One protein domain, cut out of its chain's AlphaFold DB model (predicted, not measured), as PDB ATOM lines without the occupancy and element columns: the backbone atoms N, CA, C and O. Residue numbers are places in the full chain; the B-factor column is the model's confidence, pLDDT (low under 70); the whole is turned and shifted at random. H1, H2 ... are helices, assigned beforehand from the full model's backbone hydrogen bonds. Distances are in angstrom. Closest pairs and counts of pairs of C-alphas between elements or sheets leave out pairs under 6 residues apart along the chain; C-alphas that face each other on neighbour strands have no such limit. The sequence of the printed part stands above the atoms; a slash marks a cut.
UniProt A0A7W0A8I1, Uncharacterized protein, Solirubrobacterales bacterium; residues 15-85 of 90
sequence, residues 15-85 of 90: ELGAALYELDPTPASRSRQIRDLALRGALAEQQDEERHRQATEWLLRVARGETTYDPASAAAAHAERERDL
ATOM      1  N   GLU A  15     178.025 153.652 281.531       95.38
ATOM      2  CA  GLU A  15     177.242 154.777 282.050       95.38
ATOM      3  C   GLU A  15     177.992 156.095 281.837       95.38
ATOM      4  O   GLU A  15     177.482 157.019 281.200       95.38
ATOM      5  N   LEU A  16     179.261 156.147 282.250       91.06
ATOM      6  CA  LEU A  16     180.140 157.283 281.993       91.06
ATOM      7  C   LEU A  16     180.348 157.491 280.489       91.06
ATOM      8  O   LEU A  16     180.418 158.624 280.011       91.06
ATOM      9  N   GLY A  17     180.434 156.405 279.721       93.06
ATOM     10  CA  GLY A  17     180.517 156.450 278.265       93.06
ATOM     11  C   GLY A  17     179.310 157.136 277.624       93.06
ATOM     12  O   GLY A  17     179.502 157.977 276.742       93.06
ATOM     13  N   ALA A  18     178.099 156.806 278.083       94.00
ATOM     14  CA  ALA A  18     176.855 157.420 277.629       94.00
ATOM     15  C   ALA A  18     176.790 158.903 278.013       94.00
ATOM     16  O   ALA A  18     176.574 159.743 277.142       94.00
ATOM     17  N   ALA A  19     177.109 159.246 279.263       90.81
ATOM     18  CA  ALA A  19     177.129 160.636 279.722       90.81
ATOM     19  C   ALA A  19     178.129 161.506 278.932       90.81
ATOM     20  O   ALA A  19     177.837 162.645 278.565       90.81
ATOM     21  N   LEU A  20     179.316 160.970 278.620       92.62
ATOM     22  CA  LEU A  20     180.296 161.666 277.777       92.62
ATOM     23  C   LEU A  20     179.799 161.845 276.335       92.62
ATOM     24  O   LEU A  20     180.111 162.863 275.719       92.62
ATOM     25  N   TYR A  21     179.050 160.877 275.803       92.25
ATOM     26  CA  TYR A  21     178.462 160.957 274.465       92.25
ATOM     27  C   TYR A  21     177.334 161.994 274.390       92.25
ATOM     28  O   TYR A  21     177.273 162.751 273.427       92.25
ATOM     29  N   GLU A  22     176.477 162.065 275.410       92.75
ATOM     30  CA  GLU A  22     175.432 163.094 275.516       92.75
ATOM     31  C   GLU A  22     176.024 164.502 275.613       92.75
ATOM     32  O   GLU A  22     175.491 165.444 275.029       92.75
ATOM     33  N   LEU A  23     177.149 164.641 276.322       88.44
ATOM     34  CA  LEU A  23     177.845 165.916 276.458       88.44
ATOM     35  C   LEU A  23     178.440 166.401 275.128       88.44
ATOM     36  O   LEU A  23     178.325 167.578 274.793       88.44
ATOM     37  N   ASP A  24     179.135 165.517 274.414       91.62
ATOM     38  CA  ASP A  24     179.642 165.762 273.064       91.62
ATOM     39  C   ASP A  24     179.867 164.409 272.371       91.62
ATOM     40  O   ASP A  24     180.762 163.656 272.779       91.62
ATOM     41  N   PRO A  25     179.093 164.078 271.323       91.50
ATOM     42  CA  PRO A  25     179.221 162.802 270.632       91.50
ATOM     43  C   PRO A  25     180.486 162.721 269.765       91.50
ATOM     44  O   PRO A  25     180.926 161.620 269.423       91.50
ATOM     45  N   THR A  26     181.093 163.858 269.405       92.19
ATOM     46  CA  THR A  26     182.275 163.937 268.532       92.19
ATOM     47  C   THR A  26     183.332 164.898 269.092       92.19
ATOM     48  O   THR A  26     183.685 165.885 268.437       92.19
ATOM     49  N   PRO A  27     183.898 164.612 270.279       91.12
ATOM     50  CA  PRO A  27     184.837 165.517 270.911       91.12
ATOM     51  C   PRO A  27     186.155 165.537 270.147       91.12
ATOM     52  O   PRO A  27     186.729 164.496 269.822       91.12
ATOM     53  N   ALA A  28     186.713 166.735 269.960       91.19
ATOM     54  CA  ALA A  28     188.040 166.905 269.363       91.19
ATOM     55  C   ALA A  28     189.136 166.132 270.131       91.19
ATOM     56  O   ALA A  28     190.155 165.742 269.563       91.19
ATOM     57  N   SER A  29     188.943 165.906 271.438       93.44
ATOM     58  CA  SER A  29     189.796 165.034 272.247       93.44
ATOM     59  C   SER A  29     189.046 164.475 273.455       93.44
ATOM     60  O   SER A  29     188.717 165.206 274.390       93.44
ATOM     61  N   ARG A  30     188.869 163.149 273.489       91.06
ATOM     62  CA  ARG A  30     188.230 162.449 274.615       91.06
ATOM     63  C   ARG A  30     188.986 162.630 275.933       91.06
ATOM     64  O   ARG A  30     188.381 162.831 276.978       91.06
ATOM     65  N   SER A  31     190.320 162.632 275.887       90.88
ATOM     66  CA  SER A  31     191.151 162.894 277.070       90.88
ATOM     67  C   SER A  31     190.944 164.303 277.624       90.88
ATOM     68  O   SER A  31     190.950 164.478 278.840       90.88
ATOM     69  N   ARG A  32     190.751 165.305 276.755       91.31
ATOM     70  CA  ARG A  32     190.451 166.674 277.189       91.31
ATOM     71  C   ARG A  32     189.066 166.752 277.827       91.31
ATOM     72  O   ARG A  32     188.957 167.285 278.920       91.31
ATOM     73  N   GLN A  33     188.060 166.142 277.203       93.19
ATOM     74  CA  GLN A  33     186.695 166.088 277.737       93.19
ATOM     75  C   GLN A  33     186.653 165.465 279.143       93.19
ATOM     76  O   GLN A  33     186.076 166.048 280.059       93.19
ATOM     77  N   ILE A  34     187.330 164.327 279.342       93.00
ATOM     78  CA  ILE A  34     187.427 163.665 280.654       93.00
ATOM     79  C   ILE A  34     188.177 164.544 281.662       93.00
ATOM     80  O   ILE A  34     187.752 164.668 282.807       93.00
ATOM     81  N   ARG A  35     189.277 165.187 281.248       91.75
ATOM     82  CA  ARG A  35     190.030 166.101 282.118       91.75
ATOM     83  C   ARG A  35     189.172 167.279 282.574       91.75
ATOM     84  O   ARG A  35     189.192 167.615 283.752       91.75
ATOM     85  N   ASP A  36     188.427 167.891 281.665       91.75
ATOM     86  CA  ASP A  36     187.593 169.052 281.976       91.75
ATOM     87  C   ASP A  36     186.395 168.660 282.854       91.75
ATOM     88  O   ASP A  36     186.001 169.419 283.739       91.75
ATOM     89  N   LEU A  37     185.842 167.456 282.667       91.62
ATOM     90  CA  LEU A  37     184.858 166.884 283.586       91.62
ATOM     91  C   LEU A  37     185.452 166.690 284.989       91.62
ATOM     92  O   LEU A  37     184.870 167.170 285.956       91.62
ATOM     93  N   ALA A  38     186.625 166.063 285.097       92.25
ATOM     94  CA  ALA A  38     187.286 165.827 286.379       92.25
ATOM     95  C   ALA A  38     187.620 167.134 287.117       92.25
ATOM     96  O   ALA A  38     187.421 167.227 288.324       92.25
ATOM     97  N   LEU A  39     188.077 168.169 286.402       94.69
ATOM     98  CA  LEU A  39     188.354 169.484 286.992       94.69
ATOM     99  C   LEU A  39     187.088 170.161 287.525       94.69
ATOM    100  O   LEU A  39     187.121 170.750 288.605       94.69
ATOM    101  N   ARG A  40     185.974 170.071 286.790       93.75
ATOM    102  CA  ARG A  40     184.682 170.587 287.262       93.75
ATOM    103  C   ARG A  40     184.175 169.813 288.475       93.75
ATOM    104  O   ARG A  40     183.707 170.445 289.414       93.75
ATOM    105  N   GLY A  41     184.314 168.487 288.471       94.56
ATOM    106  CA  GLY A  41     183.976 167.635 289.614       94.56
ATOM    107  C   GLY A  41     184.774 168.012 290.862       94.56
ATOM    108  O   GLY A  41     184.184 168.312 291.889       94.56
ATOM    109  N   ALA A  42     186.098 168.132 290.741       95.88
ATOM    110  CA  ALA A  42     186.959 168.533 291.854       95.88
ATOM    111  C   ALA A  42     186.611 169.927 292.405       95.88
ATOM    112  O   ALA A  42     186.646 170.147 293.612       95.88
ATOM    113  N   LEU A  43     186.261 170.881 291.532       96.88
ATOM    114  CA  LEU A  43     185.809 172.203 291.970       96.88
ATOM    115  C   LEU A  43     184.470 172.124 292.718       96.88
ATOM    116  O   LEU A  43     184.299 172.817 293.719       96.88
ATOM    117  N   ALA A  44     183.531 171.308 292.237       96.38
ATOM    118  CA  ALA A  44     182.244 171.109 292.893       96.38
ATOM    119  C   ALA A  44     182.418 170.478 294.283       96.38
ATOM    120  O   ALA A  44     181.866 171.002 295.246       96.38
ATOM    121  N   GLU A  45     183.260 169.447 294.404       97.25
ATOM    122  CA  GLU A  45     183.594 168.822 295.689       97.25
ATOM    123  C   GLU A  45     184.216 169.827 296.664       97.25
ATOM    124  O   GLU A  45     183.758 169.944 297.797       97.25
ATOM    125  N   GLN A  46     185.186 170.636 296.220       96.94
ATOM    126  CA  GLN A  46     185.776 171.683 297.066       96.94
ATOM    127  C   GLN A  46     184.736 172.699 297.551       96.94
ATOM    128  O   GLN A  46     184.784 173.146 298.697       96.94
ATOM    129  N   GLN A  47     183.792 173.083 296.690       97.19
ATOM    130  CA  GLN A  47     182.710 173.986 297.075       97.19
ATOM    131  C   GLN A  47     181.745 173.334 298.066       97.19
ATOM    132  O   GLN A  47     181.270 174.015 298.974       97.19
ATOM    133  N   ASP A  48     181.451 172.044 297.915       96.88
ATOM    134  CA  ASP A  48     180.614 171.296 298.853       96.88
ATOM    135  C   ASP A  48     181.274 171.142 300.220       96.88
ATOM    136  O   ASP A  48     180.632 171.399 301.240       96.88
ATOM    137  N   GLU A  49     182.562 170.806 300.257       97.56
ATOM    138  CA  GLU A  49     183.341 170.748 301.495       97.56
ATOM    139  C   GLU A  49     183.367 172.107 302.201       97.56
ATOM    140  O   GLU A  49     183.141 172.192 303.411       97.56
ATOM    141  N   GLU A  50     183.580 173.186 301.447       97.88
ATOM    142  CA  GLU A  50     183.557 174.548 301.971       97.88
ATOM    143  C   GLU A  50     182.182 174.904 302.551       97.88
ATOM    144  O   GLU A  50     182.092 175.382 303.684       97.88
ATOM    145  N   ARG A  51     181.100 174.622 301.811       96.94
ATOM    146  CA  ARG A  51     179.722 174.815 302.285       96.94
ATOM    147  C   ARG A  51     179.469 174.038 303.574       96.94
ATOM    148  O   ARG A  51     178.894 174.585 304.515       96.94
ATOM    149  N   HIS A  52     179.911 172.784 303.635       96.56
ATOM    150  CA  HIS A  52     179.737 171.930 304.804       96.56
ATOM    151  C   HIS A  52     180.501 172.462 306.023       96.56
ATOM    152  O   HIS A  52     179.954 172.524 307.130       96.56
ATOM    153  N   ARG A  53     181.746 172.908 305.821       97.75
ATOM    154  CA  ARG A  53     182.554 173.535 306.870       97.75
ATOM    155  C   ARG A  53     181.887 174.803 307.393       97.75
ATOM    156  O   ARG A  53     181.693 174.925 308.601       97.75
ATOM    157  N   GLN A  54     181.464 175.700 306.504       96.81
ATOM    158  CA  GLN A  54     180.784 176.944 306.877       96.81
ATOM    159  C   GLN A  54     179.476 176.688 307.632       96.81
ATOM    160  O   GLN A  54     179.203 177.351 308.634       96.81
ATOM    161  N   ALA A  55     178.680 175.709 307.191       95.31
ATOM    162  CA  ALA A  55     177.453 175.321 307.878       95.31
ATOM    163  C   ALA A  55     177.746 174.805 309.294       95.31
ATOM    164  O   ALA A  55     177.092 175.214 310.255       95.31
ATOM    165  N   THR A  56     178.773 173.965 309.441       96.94
ATOM    166  CA  THR A  56     179.207 173.431 310.738       96.94
ATOM    167  C   THR A  56     179.682 174.544 311.670       96.94
ATOM    168  O   THR A  56     179.239 174.631 312.815       96.94
ATOM    169  N   GLU A  57     180.546 175.437 311.189       96.94
ATOM    170  CA  GLU A  57     181.032 176.589 311.956       96.94
ATOM    171  C   GLU A  57     179.887 177.507 312.387       96.94
ATOM    172  O   GLU A  57     179.846 177.975 313.527       96.94
ATOM    173  N   TRP A  58     178.923 177.750 311.500       94.62
ATOM    174  CA  TRP A  58     177.745 178.539 311.826       94.62
ATOM    175  C   TRP A  58     176.890 177.871 312.915       94.62
ATOM    176  O   TRP A  58     176.548 178.533 313.894       94.62
ATOM    177  N   LEU A  59     176.633 176.561 312.824       93.62
ATOM    178  CA  LEU A  59     175.899 175.815 313.855       93.62
ATOM    179  C   LEU A  59     176.616 175.845 315.210       93.62
ATOM    180  O   LEU A  59     175.975 175.998 316.251       93.62
ATOM    181  N   LEU A  60     177.947 175.755 315.216       96.25
ATOM    182  CA  LEU A  60     178.739 175.873 316.439       96.25
ATOM    183  C   LEU A  60     178.624 177.266 317.067       96.25
ATOM    184  O   LEU A  60     178.507 177.362 318.287       96.25
ATOM    185  N   ARG A  61     178.610 178.340 316.267       95.62
ATOM    186  CA  ARG A  61     178.376 179.705 316.776       95.62
ATOM    187  C   ARG A  61     176.995 179.848 317.404       95.62
ATOM    188  O   ARG A  61     176.878 180.445 318.472       95.62
ATOM    189  N   VAL A  62     175.968 179.261 316.789       94.31
ATOM    190  CA  VAL A  62     174.615 179.215 317.365       94.31
ATOM    191  C   VAL A  62     174.620 178.477 318.702       94.31
ATOM    192  O   VAL A  62     174.131 179.007 319.696       94.31
ATOM    193  N   ALA A  63     175.237 177.294 318.766       92.88
ATOM    194  CA  ALA A  63     175.318 176.503 319.995       92.88
ATOM    195  C   ALA A  63     176.085 177.216 321.125       92.88
ATOM    196  O   ALA A  63     175.770 177.031 322.298       92.88
ATOM    197  N   ARG A  64     177.074 178.050 320.781       96.75
ATOM    198  CA  ARG A  64     177.824 178.889 321.732       96.75
ATOM    199  C   ARG A  64     177.098 180.182 322.122       96.75
ATOM    200  O   ARG A  64     177.587 180.901 322.986       96.75
ATOM    201  N   GLY A  65     175.960 180.494 321.498       92.88
ATOM    202  CA  GLY A  65     175.236 181.751 321.706       92.88
ATOM    203  C   GLY A  65     175.899 182.973 321.060       92.88
ATOM    204  O   GLY A  65     175.519 184.103 321.348       92.88
ATOM    205  N   GLU A  66     176.877 182.765 320.177       94.00
ATOM    206  CA  GLU A  66     177.572 183.825 319.431       94.00
ATOM    207  C   GLU A  66     176.743 184.324 318.236       94.00
ATOM    208  O   GLU A  66     177.051 185.340 317.616       94.00
ATOM    209  N   THR A  67     175.701 183.587 317.856       90.12
ATOM    210  CA  THR A  67     174.787 183.939 316.768       90.12
ATOM    211  C   THR A  67     173.379 183.495 317.131       90.12
ATOM    212  O   THR A  67     173.168 182.368 317.569       90.12
ATOM    213  N   THR A  68     172.404 184.378 316.934       87.81
ATOM    214  CA  THR A  68     170.993 184.057 317.156       87.81
ATOM    215  C   THR A  68     170.450 183.276 315.966       87.81
ATOM    216  O   THR A  68     170.585 183.710 314.823       87.81
ATOM    217  N   TYR A  69     169.802 182.148 316.237       87.31
ATOM    218  CA  TYR A  69     169.056 181.385 315.244       87.31
ATOM    219  C   TYR A  69     167.586 181.314 315.638       87.31
ATOM    220  O   TYR A  69     167.270 180.942 316.767       87.31
ATOM    221  N   ASP A  70     166.704 181.649 314.699       89.38
ATOM    222  CA  ASP A  70     165.268 181.436 314.830       89.38
ATOM    223  C   ASP A  70     164.822 180.289 313.900       89.38
ATOM    224  O   ASP A  70     164.721 180.483 312.680       89.38
ATOM    225  N   PRO A  71     164.548 179.092 314.445       84.06
ATOM    226  CA  PRO A  71     164.111 177.951 313.649       84.06
ATOM    227  C   PRO A  71     162.745 178.171 312.986       84.06
ATOM    228  O   PRO A  71     162.495 177.592 311.929       84.06
ATOM    229  N   ALA A  72     161.869 179.015 313.549       87.94
ATOM    230  CA  ALA A  72     160.555 179.282 312.962       87.94
ATOM    231  C   ALA A  72     160.682 180.090 311.663       87.94
ATOM    232  O   ALA A  72     160.094 179.724 310.642       87.94
ATOM    233  N   SER A  73     161.518 181.131 311.670       83.44
ATOM    234  CA  SER A  73     161.848 181.902 310.465       83.44
ATOM    235  C   SER A  73     162.518 181.037 309.392       83.44
ATOM    236  O   SER A  73     162.195 181.149 308.209       83.44
ATOM    237  N   ALA A  74     163.410 180.123 309.790       83.62
ATOM    238  CA  ALA A  74     164.048 179.200 308.853       83.62
ATOM    239  C   ALA A  74     163.044 178.227 308.205       83.62
ATOM    240  O   ALA A  74     163.106 177.997 306.997       83.62
ATOM    241  N   ALA A  75     162.099 177.692 308.985       84.81
ATOM    242  CA  ALA A  75     161.042 176.819 308.478       84.81
ATOM    243  C   ALA A  75     160.114 177.551 307.493       84.81
ATOM    244  O   ALA A  75     159.782 177.002 306.443       84.81
ATOM    245  N   ALA A  76     159.754 178.807 307.780       87.38
ATOM    246  CA  ALA A  76     158.956 179.630 306.873       87.38
ATOM    247  C   ALA A  76     159.662 179.849 305.523       87.38
ATOM    248  O   ALA A  76     159.058 179.633 304.474       87.38
ATOM    249  N   ALA A  77     160.959 180.169 305.546       83.25
ATOM    250  CA  ALA A  77     161.765 180.347 304.336       83.25
ATOM    251  C   ALA A  77     161.974 179.043 303.537       83.25
ATOM    252  O   ALA A  77     162.229 179.084 302.333       83.25
ATOM    253  N   HIS A  78     161.928 177.874 304.185       81.25
ATOM    254  CA  HIS A  78     161.918 176.581 303.488       81.25
ATOM    255  C   HIS A  78     160.569 176.318 302.811       81.25
ATOM    256  O   HIS A  78     160.541 175.989 301.629       81.25
ATOM    257  N   ALA A  79     159.466 176.544 303.524       84.69
ATOM    258  CA  ALA A  79     158.117 176.344 303.000       84.69
ATOM    259  C   ALA A  79     157.748 177.308 301.855       84.69
ATOM    260  O   ALA A  79     156.835 177.022 301.085       84.69
ATOM    261  N   GLU A  80     158.394 178.470 301.763       84.81
ATOM    262  CA  GLU A  80     158.270 179.385 300.620       84.81
ATOM    263  C   GLU A  80     159.001 178.835 299.388       84.81
ATOM    264  O   GLU A  80     158.407 178.716 298.322       84.81
ATOM    265  N   ARG A  81     160.242 178.359 299.558       81.94
ATOM    266  CA  ARG A  81     161.016 177.737 298.469       81.94
ATOM    267  C   ARG A  81     160.345 176.497 297.882       81.94
ATOM    268  O   ARG A  81     160.415 176.290 296.678       81.94
ATOM    269  N   GLU A  82     159.698 175.683 298.711       79.88
ATOM    270  CA  GLU A  82     158.943 174.512 298.244       79.88
ATOM    271  C   GLU A  82     157.681 174.890 297.456       79.88
ATOM    272  O   GLU A  82     157.272 174.137 296.579       79.88
ATOM    273  N   ARG A  83     157.080 176.058 297.726       78.69
ATOM    274  CA  ARG A  83     155.933 176.570 296.956       78.69
ATOM    275  C   ARG A  83     156.332 177.140 295.600       78.69
ATOM    276  O   ARG A  83     155.530 177.083 294.674       78.69
ATOM    277  N   ASP A  84     157.550 177.664 295.500       76.00
ATOM    278  CA  ASP A  84     158.095 178.239 294.267       76.00
ATOM    279  C   ASP A  84     158.762 177.194 293.356       76.00
ATOM    280  O   ASP A  84     159.191 177.527 292.246       76.00
ATOM    281  N   LEU A  85     158.853 175.927 293.784       65.12
ATOM    282  CA  LEU A  85     159.313 174.849 292.914       65.12
ATOM    283  C   LEU A  85     158.244 174.578 291.837       65.12
ATOM    284  O   LEU A  85     157.105 174.261 292.182       65.12
TER     285      LEU A  85
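This is residues 15 to 85 of the 90 residues of an uncharacterized protein of Solirubrobacterales bacterium (UniProt A0A7W0A8I1). Reading from residue 15, you meet an open, one-armed frame: a short helix, H1, set crosswise near the first end of one long straight helix, H2, and a third helix, H3, that folds back from the far end of H2 without touching it. H2 makes the long axis, and H3 sticks out free. The printed part has 71 residues with three named helices in the order H1, H2, H3 and no named strand, and its class is all helix. It is extended, with a radius of gyration of the C-alphas of 20.0 A, and elongated, spanning 55 by 30 by 17 A.

Start with H1, residues 15 to 23, and H2, residues 30 to 63, which are close but not clearly touching, with 2 pairs of C-alphas within 8 A. Look at Leu 20 and Gln 33, whose C-alphas are their closest, 7.8 A apart. The lines of H1 and H2 are about perpendicular, at 78 degrees. Further on comes H3, residues 71 to 83, which is apart from H1 and from H2. Residues 38 to 57 of H2 stand free, as do residues 71 to 85, of which 71 to 83 belong to H3. In H1 and H2 every O i to N i+4 pair is within hydrogen-bond range; in H3 8 of 9 are.

Find C-alpha 15 at (177.242, 154.777, 282.050); from there H1 runs 12.5 A to Leu 23. Find C-alpha 30 at (188.230, 162.449, 274.615), where H2 begins its 49.2 A to Ala 63. H3 runs 18.6 A from Pro 71 to C-alpha 83 at (155.933, 176.570, 296.956).

The two C-alphas farthest apart, those of Thr 26 and Gly 65, are 56.5 A apart. The printed part has no cut, and both links are short. The mean pLDDT of the printed part is 91.2, and residue 85 is under 70.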